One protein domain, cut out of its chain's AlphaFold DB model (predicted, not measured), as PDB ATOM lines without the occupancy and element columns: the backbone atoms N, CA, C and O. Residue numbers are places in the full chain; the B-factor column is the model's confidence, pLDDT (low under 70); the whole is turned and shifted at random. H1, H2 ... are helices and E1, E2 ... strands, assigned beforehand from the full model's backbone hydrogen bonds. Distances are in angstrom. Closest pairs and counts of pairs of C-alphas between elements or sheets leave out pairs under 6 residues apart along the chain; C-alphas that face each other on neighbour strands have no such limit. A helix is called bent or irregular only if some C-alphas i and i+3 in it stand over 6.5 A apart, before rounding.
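AT A GLANCE: This is residues 4 to 85 of the 91 residues of an uncharacterized protein of Burkholderiales bacterium (UniProt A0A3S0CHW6). Two long helices, H1 and H5, meet near their ends in a wide, open V, and a small body of three shorter helices and a two-stranded sheet sits at and beside the corner, next to the first part of H5. Residues 4 to 23 of H1 stick out as a long bare arm, and residues 77 to 85, of which 77 to 83 belong to H5, stick out beyond the body. The printed part has 82 residues, with five named helices and two named strands in the order H1, E1, H2, H3, H4, E2, H5; E1 and E2 are antiparallel, and the class is mostly helix. The whole is extended, with a radius of gyration of the C-alphas of 18.8 A, and elongated, spanning 64 by 34 by 20 A.

IN THESE COORDINATES: H1 is residues 4 to 27, 32.9 A from C-alpha 4 at (51.525, -32.211, -29.303) to C-alpha 27 at (40.827, -28.629, 1.574). It is neither bent nor irregular, but only just: C-alphas 24 and 27 are 6.1 A apart. E1 is residues 29 to 31, and H2 is residues 32 to 35. H3, residues 37 to 46, is 15.5 A long and only just irregular, with C-alphas 43 and 46 at 6.6 A. H4, residues 49 to 58, is 14.1 A long, and E2 is residues 60 to 62. H5, residues 63 to 83, is 30.3 A long and ends with C-alpha 83 at (6.085, -36.919, 14.957).

HOW THE PARTS SIT: H1 and H5 touch only at their ends, with residues 25 to 26 and 63 to 64; the closest C-alphas are those of Val 25 and Arg 63, 6.4 A. They run the same way at a steep tilt of 51 degrees. E1 and E2 are antiparallel neighbours at 148 degrees, with N 30 and O 61 at 2.7 A and N 61 and O 30 at 2.8 A, both within hydrogen-bond range. The closest C-alphas of H2 and E2 are those of Ile 32 and Trp 60, 5.0 A. H3 touches residues 69 to 76 of H5, closest at the C-alphas of Phe 46 and Gln 73, 6.3 A, at a steep tilt of 66 degrees. H3 and H4 are close but not clearly touching, with the C-alphas of Leu 44 and Arg 52 closest at 6.1 A. H4 and H5 are apart, as are H1 and H3. Every O i to N i+4 pair is within hydrogen-bond range in H1, H4 and H5, and 5 of 6 are in H3; H2 is too short for such a pair.

THE WHOLE: The C-alphas of Glu 4 and Arg 84, the two farthest apart, are 64.6 A apart. Without the stretches that stand free, the body has 53 residues and spans 27 by 21 by 19 A. The printed part has no cut, and its links between named elements are tight. Its mean pLDDT is 84.8, and no printed residue is under 70.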
ATOM      1  N   GLU A   4      50.831 -32.047 -30.584       82.62
ATOM      2  CA  GLU A   4      51.525 -32.211 -29.303       82.62
ATOM      3  C   GLU A   4      51.422 -30.966 -28.412       82.62
ATOM      4  O   GLU A   4      51.218 -31.080 -27.205       82.62
ATOM      5  N   PHE A   5      51.487 -29.769 -29.004       84.50
ATOM      6  CA  PHE A   5      51.359 -28.517 -28.260       84.50
ATOM      7  C   PHE A   5      49.930 -28.331 -27.729       84.50
ATOM      8  O   PHE A   5      49.731 -27.939 -26.581       84.50
ATOM      9  N   ALA A   6      48.926 -28.690 -28.537       84.94
ATOM     10  CA  ALA A   6      47.528 -28.687 -28.111       84.94
ATOM     11  C   ALA A   6      47.265 -29.716 -26.994       84.94
ATOM     12  O   ALA A   6      46.574 -29.406 -26.023       84.94
ATOM     13  N   ALA A   7      47.859 -30.911 -27.091       88.56
ATOM     14  CA  ALA A   7      47.747 -31.949 -26.069       88.56
ATOM     15  C   ALA A   7      48.381 -31.526 -24.732       88.56
ATOM     16  O   ALA A   7      47.789 -31.744 -23.675       88.56
ATOM     17  N   ALA A   8      49.543 -30.865 -24.768       91.44
ATOM     18  CA  ALA A   8      50.206 -30.348 -23.573       91.44
ATOM     19  C   ALA A   8      49.365 -29.274 -22.859       91.44
ATOM     20  O   ALA A   8      49.217 -29.312 -21.636       91.44
ATOM     21  N   ILE A   9      48.755 -28.352 -23.618       92.00
ATOM     22  CA  ILE A   9      47.845 -27.337 -23.063       92.00
ATOM     23  C   ILE A   9      46.617 -28.001 -22.434       92.00
ATOM     24  O   ILE A   9      46.253 -27.671 -21.305       92.00
ATOM     25  N   ALA A  10      45.996 -28.954 -23.136       92.19
ATOM     26  CA  ALA A  10      44.831 -29.669 -22.628       92.19
ATOM     27  C   ALA A  10      45.145 -30.391 -21.309       92.19
ATOM     28  O   ALA A  10      44.420 -30.215 -20.331       92.19
ATOM     29  N   ALA A  11      46.265 -31.116 -21.241       93.44
ATOM     30  CA  ALA A  11      46.700 -31.801 -20.027       93.44
ATOM     31  C   ALA A  11      46.940 -30.829 -18.856       93.44
ATOM     32  O   ALA A  11      46.506 -31.095 -17.732       93.44
ATOM     33  N   GLY A  12      47.570 -29.678 -19.120       95.12
ATOM     34  CA  GLY A  12      47.782 -28.632 -18.115       95.12
ATOM     35  C   GLY A  12      46.470 -28.071 -17.556       95.12
ATOM     36  O   GLY A  12      46.308 -27.965 -16.339       95.12
ATOM     37  N   LEU A  13      45.500 -27.776 -18.428       95.88
ATOM     38  CA  LEU A  13      44.178 -27.294 -18.019       95.88
ATOM     39  C   LEU A  13      43.407 -28.348 -17.221       95.88
ATOM     40  O   LEU A  13      42.823 -28.027 -16.187       95.88
ATOM     41  N   THR A  14      43.434 -29.610 -17.652       95.25
ATOM     42  CA  THR A  14      42.786 -30.704 -16.918       95.25
ATOM     43  C   THR A  14      43.379 -30.866 -15.520       95.25
ATOM     44  O   THR A  14      42.627 -30.968 -14.550       95.25
ATOM     45  N   GLY A  15      44.709 -30.824 -15.388       95.88
ATOM     46  CA  GLY A  15      45.381 -30.878 -14.089       95.88
ATOM     47  C   GLY A  15      44.991 -29.712 -13.179       95.88
ATOM     48  O   GLY A  15      44.675 -29.919 -12.006       95.88
ATOM     49  N   LEU A  16      44.933 -28.495 -13.727       94.88
ATOM     50  CA  LEU A  16      44.506 -27.304 -12.992       94.88
ATOM     51  C   LEU A  16      43.058 -27.425 -12.497       94.88
ATOM     52  O   LEU A  16      42.784 -27.176 -11.323       94.88
ATOM     53  N   ILE A  17      42.134 -27.847 -13.367       95.06
ATOM     54  CA  ILE A  17      40.719 -28.041 -13.021       95.06
ATOM     55  C   ILE A  17      40.577 -29.097 -11.922       95.06
ATOM     56  O   ILE A  17      39.890 -28.859 -10.926       95.06
ATOM     57  N   ALA A  18      41.258 -30.237 -12.061       92.12
ATOM     58  CA  ALA A  18      41.245 -31.296 -11.058       92.12
ATOM     59  C   ALA A  18      41.799 -30.807  -9.708       92.12
ATOM     60  O   ALA A  18      41.211 -31.086  -8.662       92.12
ATOM     61  N   GLY A  19      42.878 -30.018  -9.725       93.00
ATOM     62  CA  GLY A  19      43.462 -29.412  -8.528       93.00
ATOM     63  C   GLY A  19      42.514 -28.431  -7.834       93.00
ATOM     64  O   GLY A  19      42.307 -28.522  -6.622       93.00
ATOM     65  N   ILE A  20      41.873 -27.536  -8.593       88.31
ATOM     66  CA  ILE A  20      40.882 -26.582  -8.066       88.31
ATOM     67  C   ILE A  20      39.676 -27.321  -7.478       88.31
ATOM     68  O   ILE A  20      39.178 -26.951  -6.407       88.31
ATOM     69  N   TRP A  21      39.197 -28.361  -8.159       87.94
ATOM     70  CA  TRP A  21      38.092 -29.181  -7.676       87.94
ATOM     71  C   TRP A  21      38.462 -29.889  -6.370       87.94
ATOM     72  O   TRP A  21      37.738 -29.766  -5.380       87.94
ATOM     73  N   PHE A  22      39.625 -30.545  -6.322       85.94
ATOM     74  CA  PHE A  22      40.109 -31.230  -5.126       85.94
ATOM     75  C   PHE A  22      40.276 -30.264  -3.949       85.94
ATOM     76  O   PHE A  22      39.825 -30.556  -2.838       85.94
ATOM     77  N   TRP A  23      40.839 -29.078  -4.190       83.88
ATOM     78  CA  TRP A  23      40.955 -28.036  -3.174       83.88
ATOM     79  C   TRP A  23      39.583 -27.625  -2.630       83.88
ATOM     80  O   TRP A  23      39.363 -27.647  -1.418       83.88
ATOM     81  N   ASN A  24      38.622 -27.330  -3.509       80.06
ATOM     82  CA  ASN A  24      37.274 -26.912  -3.112       80.06
ATOM     83  C   ASN A  24      36.465 -28.002  -2.403       80.06
ATOM     84  O   ASN A  24      35.594 -27.693  -1.587       80.06
ATOM     85  N   VAL A  25      36.693 -29.268  -2.736       75.50
ATOM     86  CA  VAL A  25      35.965 -30.390  -2.134       75.50
ATOM     87  C   VAL A  25      36.599 -30.816  -0.817       75.50
ATOM     88  O   VAL A  25      35.875 -31.104   0.137       75.50
ATOM     89  N   ARG A  26      37.935 -30.852  -0.743       73.31
ATOM     90  CA  ARG A  26      38.643 -31.530   0.347       73.31
ATOM     91  C   ARG A  26      39.390 -30.609   1.297       73.31
ATOM     92  O   ARG A  26      39.423 -30.905   2.489       73.31
ATOM     93  N   MET A  27      39.963 -29.520   0.791       73.19
ATOM     94  CA  MET A  27      40.827 -28.629   1.574       73.19
ATOM     95  C   MET A  27      40.140 -27.333   1.993       73.19
ATOM     96  O   MET A  27      40.564 -26.711   2.967       73.19
ATOM     97  N   ARG A  28      39.073 -26.922   1.296       79.94
ATOM     98  CA  ARG A  28      38.359 -25.684   1.602       79.94
ATOM     99  C   ARG A  28      37.729 -25.757   2.992       79.94
ATOM    100  O   ARG A  28      36.875 -26.600   3.280       79.94
ATOM    101  N   ARG A  29      38.184 -24.837   3.838       84.69
ATOM    102  CA  ARG A  29      37.691 -24.596   5.191       84.69
ATOM    103  C   ARG A  29      36.684 -23.459   5.114       84.69
ATOM    104  O   ARG A  29      36.996 -22.408   4.568       84.69
ATOM    105  N   ILE A  30      35.489 -23.703   5.617       82.06
ATOM    106  CA  ILE A  30      34.402 -22.738   5.709       82.06
ATOM    107  C   ILE A  30      34.492 -22.118   7.106       82.06
ATOM    108  O   ILE A  30      34.305 -22.843   8.092       82.06
ATOM    109  N   PRO A  31      34.863 -20.838   7.236       82.75
ATOM    110  CA  PRO A  31      34.971 -20.197   8.537       82.75
ATOM    111  C   PRO A  31      33.586 -20.057   9.167       82.75
ATOM    112  O   PRO A  31      32.618 -19.673   8.523       82.75
ATOM    113  N   ILE A  32      33.494 -20.346  10.462       79.56
ATOM    114  CA  ILE A  32      32.226 -20.290  11.201       79.56
ATOM    115  C   ILE A  32      31.685 -18.852  11.265       79.56
ATOM    116  O   ILE A  32      30.478 -18.640  11.308       79.56
ATOM    117  N   ALA A  33      32.580 -17.864  11.209       75.81
ATOM    118  CA  ALA A  33      32.235 -16.448  11.187       75.81
ATOM    119  C   ALA A  33      31.375 -16.036   9.976       75.81
ATOM    120  O   ALA A  33      30.595 -15.098  10.111       75.81
ATOM    121  N   GLU A  34      31.458 -16.738   8.834       74.81
ATOM    122  CA  GLU A  34      30.649 -16.432   7.638       74.81
ATOM    123  C   GLU A  34      29.145 -16.657   7.855       74.81
ATOM    124  O   GLU A  34      28.334 -16.055   7.157       74.81
ATOM    125  N   PHE A  35      28.758 -17.477   8.834       72.50
ATOM    126  CA  PHE A  35      27.352 -17.753   9.135       72.50
ATOM    127  C   PHE A  35      26.731 -16.738  10.104       72.50
ATOM    128  O   PHE A  35      25.517 -16.640  10.184       72.50
ATOM    129  N   GLY A  36      27.537 -15.976  10.852       73.94
ATOM    130  CA  GLY A  36      27.049 -15.151  11.960       73.94
ATOM    131  C   GLY A  36      26.732 -15.966  13.225       73.94
ATOM    132  O   GLY A  36      26.229 -17.086  13.182       73.94
ATOM    133  N   LEU A  37      27.036 -15.404  14.400       72.00
ATOM    134  CA  LEU A  37      27.026 -16.129  15.685       72.00
ATOM    135  C   LEU A  37      25.676 -16.775  16.057       72.00
ATOM    136  O   LEU A  37      25.659 -17.821  16.711       72.00
ATOM    137  N   ASN A  38      24.556 -16.170  15.652       74.56
ATOM    138  CA  ASN A  38      23.221 -16.712  15.919       74.56
ATOM    139  C   ASN A  38      22.928 -17.960  15.081       74.56
ATOM    140  O   ASN A  38      22.462 -18.969  15.621       74.56
ATOM    141  N   ASP A  39      23.252 -17.929  13.790       79.19
ATOM    142  CA  ASP A  39      23.008 -19.069  12.911       79.19
ATOM    143  C   ASP A  39      23.937 -20.229  13.256       79.19
ATOM    144  O   ASP A  39      23.499 -21.373  13.261       79.19
ATOM    145  N   VAL A  40      25.168 -19.949  13.688       77.50
ATOM    146  CA  VAL A  40      26.106 -20.967  14.186       77.50
ATOM    147  C   VAL A  40      25.522 -21.748  15.360       77.50
ATOM    148  O   VAL A  40      25.545 -22.978  15.350       77.50
ATOM    149  N   HIS A  41      24.959 -21.071  16.364       78.19
ATOM    150  CA  HIS A  41      24.346 -21.760  17.503       78.19
ATOM    151  C   HIS A  41      23.127 -22.587  17.097       78.19
ATOM    152  O   HIS A  41      22.955 -23.707  17.585       78.19
ATOM    153  N   ARG A  42      22.294 -22.061  16.193       79.50
ATOM    154  CA  ARG A  42      21.123 -22.774  15.672       79.50
ATOM    155  C   ARG A  42      21.532 -24.035  14.916       79.50
ATOM    156  O   ARG A  42      20.958 -25.099  15.129       79.50
ATOM    157  N   VAL A  43      22.536 -23.906  14.061       74.75
ATOM    158  CA  VAL A  43      23.044 -24.954  13.177       74.75
ATOM    159  C   VAL A  43      23.770 -26.045  13.972       74.75
ATOM    160  O   VAL A  43      23.544 -27.234  13.746       74.75
ATOM    161  N   LEU A  44      24.560 -25.660  14.974       81.50
ATOM    162  CA  LEU A  44      25.280 -26.592  15.844       81.50
ATOM    163  C   LEU A  44      24.409 -27.222  16.942       81.50
ATOM    164  O   LEU A  44      24.893 -28.071  17.688       81.50
ATOM    165  N   ARG A  45      23.131 -26.842  17.066       84.25
ATOM    166  CA  ARG A  45      22.201 -27.437  18.043       84.25
ATOM    167  C   ARG A  45      21.988 -28.938  17.821       84.25
ATOM    168  O   ARG A  45      21.700 -29.653  18.773       84.25
ATOM    169  N   PHE A  46      22.124 -29.386  16.577       78.50
ATOM    170  CA  PHE A  46      21.918 -30.771  16.155       78.50
ATOM    171  C   PHE A  46      23.196 -31.616  16.220       78.50
ATOM    172  O   PHE A  46      23.159 -32.810  15.939       78.50
ATOM    173  N   GLU A  47      24.328 -31.005  16.579       83.38
ATOM    174  CA  GLU A  47      25.615 -31.682  16.680       83.38
ATOM    175  C   GLU A  47      25.880 -32.209  18.088       83.38
ATOM    176  O   GLU A  47      25.497 -31.598  19.089       83.38
ATOM    177  N   ALA A  48      26.608 -33.325  18.163       84.69
ATOM    178  CA  ALA A  48      27.075 -33.858  19.436       84.69
ATOM    179  C   ALA A  48      27.963 -32.821  20.161       84.69
ATOM    180  O   ALA A  48      28.751 -32.132  19.496       84.69
ATOM    181  N   PRO A  49      27.889 -32.706  21.501       86.00
ATOM    182  CA  PRO A  49      28.632 -31.701  22.264       86.00
ATOM    183  C   PRO A  49      30.137 -31.693  21.970       86.00
ATOM    184  O   PRO A  49      30.742 -30.627  21.852       86.00
ATOM    185  N   GLU A  50      30.738 -32.868  21.785       85.81
ATOM    186  CA  GLU A  50      32.165 -33.043  21.511       85.81
ATOM    187  C   GLU A  50      32.538 -32.530  20.116       85.81
ATOM    188  O   GLU A  50      33.585 -31.901  19.935       85.81
ATOM    189  N   HIS A  51      31.680 -32.778  19.121       84.38
ATOM    190  CA  HIS A  51      31.886 -32.284  17.762       84.38
ATOM    191  C   HIS A  51      31.671 -30.773  17.697       84.38
ATOM    192  O   HIS A  51      32.520 -30.054  17.170       84.38
ATOM    193  N   ARG A  52      30.597 -30.279  18.325       86.75
ATOM    194  CA  ARG A  52      30.315 -28.849  18.462       86.75
ATOM    195  C   ARG A  52      31.495 -28.104  19.073       86.75
ATOM    196  O   ARG A  52      31.937 -27.106  18.512       86.75
ATOM    197  N   ASN A  53      32.027 -28.591  20.194       87.62
ATOM    198  CA  ASN A  53      33.133 -27.925  20.879       87.62
ATOM    199  C   ASN A  53      34.407 -27.928  20.022       87.62
ATOM    200  O   ASN A  53      35.091 -26.916  19.914       87.62
ATOM    201  N   ARG A  54      34.682 -29.037  19.325       87.25
ATOM    202  CA  ARG A  54      35.802 -29.134  18.378       87.25
ATOM    203  C   ARG A  54      35.684 -28.125  17.235       87.25
ATOM    204  O   ARG A  54      36.674 -27.493  16.882       87.25
ATOM    205  N   VAL A  55      34.493 -27.982  16.662       85.06
ATOM    206  CA  VAL A  55      34.209 -27.043  15.571       85.06
ATOM    207  C   VAL A  55      34.352 -25.595  16.057       85.06
ATOM    208  O   VAL A  55      35.061 -24.820  15.418       85.06
ATOM    209  N   LEU A  56      33.788 -25.254  17.221       85.50
ATOM    210  CA  LEU A  56      33.886 -23.915  17.816       85.50
ATOM    211  C   LEU A  56      35.326 -23.522  18.170       85.50
ATOM    212  O   LEU A  56      35.759 -22.438  17.796       85.50
ATOM    213  N   LEU A  57      36.087 -24.409  18.821       87.69
ATOM    214  CA  LEU A  57      37.499 -24.169  19.155       87.69
ATOM    215  C   LEU A  57      38.361 -23.970  17.904       87.69
ATOM    216  O   LEU A  57      39.292 -23.170  17.896       87.69
ATOM    217  N   ARG A  58      38.050 -24.710  16.838       89.56
ATOM    218  CA  ARG A  58      38.766 -24.642  15.564       89.56
ATOM    219  C   ARG A  58      38.382 -23.415  14.731       89.56
ATOM    220  O   ARG A  58      39.192 -22.967  13.924       89.56
ATOM    221  N   GLY A  59      37.162 -22.900  14.879       87.06
ATOM    222  CA  GLY A  59      36.670 -21.712  14.169       87.06
ATOM    223  C   GLY A  59      36.277 -21.934  12.699       87.06
ATOM    224  O   GLY A  59      35.900 -20.983  12.016       87.06
ATOM    225  N   TRP A  60      36.343 -23.164  12.182       86.88
ATOM    226  CA  TRP A  60      35.986 -23.495  10.793       86.88
ATOM    227  C   TRP A  60      35.464 -24.929  10.648       86.88
ATOM    228  O   TRP A  60      35.759 -25.793  11.475       86.88
ATOM    229  N   MET A  61      34.734 -25.205   9.564       86.69
ATOM    230  CA  MET A  61      34.246 -26.525   9.137       86.69
ATOM    231  C   MET A  61      34.827 -26.916   7.776       86.69
ATOM    232  O   MET A  61      34.996 -26.074   6.905       86.69
ATOM    233  N   THR A  62      35.147 -28.190   7.553       86.38
ATOM    234  CA  THR A  62      35.369 -28.686   6.187       86.38
ATOM    235  C   THR A  62      34.035 -28.796   5.460       86.38
ATOM    236  O   THR A  62      32.986 -28.978   6.080       86.38
ATOM    237  N   ARG A  63      34.069 -28.784   4.125       82.19
ATOM    238  CA  ARG A  63      32.877 -29.042   3.307       82.19
ATOM    239  C   ARG A  63      32.218 -30.390   3.625       82.19
ATOM    240  O   ARG A  63      30.995 -30.477   3.620       82.19
ATOM    241  N   SER A  64      33.004 -31.426   3.924       83.19
ATOM    242  CA  SER A  64      32.473 -32.739   4.311       83.19
ATOM    243  C   SER A  64      31.753 -32.710   5.657       83.19
ATOM    244  O   SER A  64      30.669 -33.272   5.767       83.19
ATOM    245  N   GLU A  65      32.321 -32.040   6.665       84.88
ATOM    246  CA  GLU A  65      31.661 -31.894   7.971       84.88
ATOM    247  C   GLU A  65      30.386 -31.057   7.838       84.88
ATOM    248  O   GLU A  65      29.357 -31.421   8.396       84.88
ATOM    249  N   TRP A  66      30.425 -29.990   7.033       83.88
ATOM    250  CA  TRP A  66      29.248 -29.179   6.723       83.88
ATOM    251  C   TRP A  66      28.125 -30.011   6.088       83.88
ATOM    252  O   TRP A  66      26.975 -29.937   6.511       83.88
ATOM    253  N   HIS A  67      28.458 -30.846   5.099       84.81
ATOM    254  CA  HIS A  67      27.474 -31.680   4.410       84.81
ATOM    255  C   HIS A  67      26.852 -32.735   5.337       84.81
ATOM    256  O   HIS A  67      25.642 -32.950   5.302       84.81
ATOM    257  N   GLN A  68      27.661 -33.364   6.196       86.44
ATOM    258  CA  GLN A  68      27.170 -34.327   7.186       86.44
ATOM    259  C   GLN A  68      26.233 -33.672   8.202       86.44
ATOM    260  O   GLN A  68      25.187 -34.230   8.522       86.44
ATOM    261  N   MET A  69      26.584 -32.481   8.685       85.38
ATOM    262  CA  MET A  69      25.728 -31.723   9.592       85.38
ATOM    263  C   MET A  69      24.387 -31.378   8.935       85.38
ATOM    264  O   MET A  69      23.341 -31.586   9.545       85.38
ATOM    265  N   LEU A  70      24.393 -30.924   7.677       85.75
ATOM    266  CA  LEU A  70      23.159 -30.627   6.942       85.75
ATOM    267  C   LEU A  70      22.265 -31.871   6.800       85.75
ATOM    268  O   LEU A  70      21.057 -31.795   7.016       85.75
ATOM    269  N   GLN A  71      22.856 -33.035   6.517       88.50
ATOM    270  CA  GLN A  71      22.120 -34.302   6.481       88.50
ATOM    271  C   GLN A  71      21.484 -34.646   7.835       88.50
ATOM    272  O   GLN A  71      20.320 -35.043   7.874       88.50
ATOM    273  N   ARG A  72      22.206 -34.461   8.950       85.88
ATOM    274  CA  ARG A  72      21.655 -34.684  10.302       85.88
ATOM    275  C   ARG A  72      20.511 -33.725  10.615       85.88
ATOM    276  O   ARG A  72      19.514 -34.148  11.191       85.88
ATOM    277  N   GLN A  73      20.627 -32.460  10.212       86.62
ATOM    278  CA  GLN A  73      19.553 -31.481  10.379       86.62
ATOM    279  C   GLN A  73      18.300 -31.878   9.604       86.62
ATOM    280  O   GLN A  73      17.216 -31.887  10.180       86.62
ATOM    281  N   HIS A  74      18.436 -32.251   8.328       87.94
ATOM    282  CA  HIS A  74      17.301 -32.719   7.532       87.94
ATOM    283  C   HIS A  74      16.656 -33.962   8.146       87.94
ATOM    284  O   HIS A  74      15.434 -34.025   8.233       87.94
ATOM    285  N   ALA A  75      17.456 -34.912   8.639       87.75
ATOM    286  CA  ALA A  75      16.938 -36.095   9.321       87.75
ATOM    287  C   ALA A  75      16.165 -35.735  10.602       87.75
ATOM    288  O   ALA A  75      15.083 -36.267  10.831       87.75
ATOM    289  N   ALA A  76      16.678 -34.802  11.412       85.62
ATOM    290  CA  ALA A  76      16.009 -34.346  12.628       85.62
ATOM    291  C   ALA A  76      14.708 -33.578  12.333       85.62
ATOM    292  O   ALA A  76      13.714 -33.764  13.030       85.62
ATOM    293  N   ILE A  77      14.699 -32.739  11.293       86.06
ATOM    294  CA  ILE A  77      13.500 -32.018  10.846       86.06
ATOM    295  C   ILE A  77      12.453 -33.005  10.322       86.06
ATOM    296  O   ILE A  77      11.292 -32.901  10.703       86.06
ATOM    297  N   ALA A  78      12.859 -33.978   9.505       87.62
ATOM    298  CA  ALA A  78      11.963 -35.003   8.977       87.62
ATOM    299  C   ALA A  78      11.371 -35.882  10.093       87.62
ATOM    300  O   ALA A  78      10.184 -36.203  10.057       87.62
ATOM    301  N   ASP A  79      12.167 -36.245  11.106       88.69
ATOM    302  CA  ASP A  79      11.676 -36.994  12.270       88.69
ATOM    303  C   ASP A  79      10.657 -36.171  13.073       88.69
ATOM    304  O   ASP A  79       9.593 -36.670  13.431       88.69
ATOM    305  N   GLU A  80      10.926 -34.881  13.287       86.19
ATOM    306  CA  GLU A  80       9.996 -33.973  13.963       86.19
ATOM    307  C   GLU A  80       8.699 -33.759  13.160       86.19
ATOM    308  O   GLU A  80       7.611 -33.774  13.736       86.19
ATOM    309  N   GLN A  81       8.778 -33.611  11.835       87.19
ATOM    310  CA  GLN A  81       7.602 -33.523  10.959       87.19
ATOM    311  C   GLN A  81       6.757 -34.799  11.024       87.19
ATOM    312  O   GLN A  81       5.536 -34.724  11.185       87.19
ATOM    313  N   ARG A  82       7.408 -35.969  11.003       85.00
ATOM    314  CA  ARG A  82       6.746 -37.267  11.161       85.00
ATOM    315  C   ARG A  82       6.047 -37.381  12.516       85.00
ATOM    316  O   ARG A  82       4.902 -37.820  12.565       85.00
ATOM    317  N   ARG A  83       6.691 -36.949  13.609       85.12
ATOM    318  CA  ARG A  83       6.085 -36.919  14.957       85.12
ATOM    319  C   ARG A  83       4.873 -35.996  15.035       85.12
ATOM    320  O   ARG A  83       3.931 -36.295  15.760       85.12
ATOM    321  N   ARG A  84       4.893 -34.888  14.293       84.44
ATOM    322  CA  ARG A  84       3.778 -33.933  14.211       84.44
ATOM    323  C   ARG A  84       2.660 -34.375  13.266       84.44
ATOM    324  O   ARG A  84       1.668 -33.664  13.162       84.44
ATOM    325  N   GLY A  85       2.802 -35.517  12.590       79.81
ATOM    326  CA  GLY A  85       1.808 -36.015  11.638       79.81
ATOM    327  C   GLY A  85       1.696 -35.173  10.364       79.81
ATOM    328  O   GLY A  85       0.721 -35.314   9.634       79.81
TER     329      GLY A  85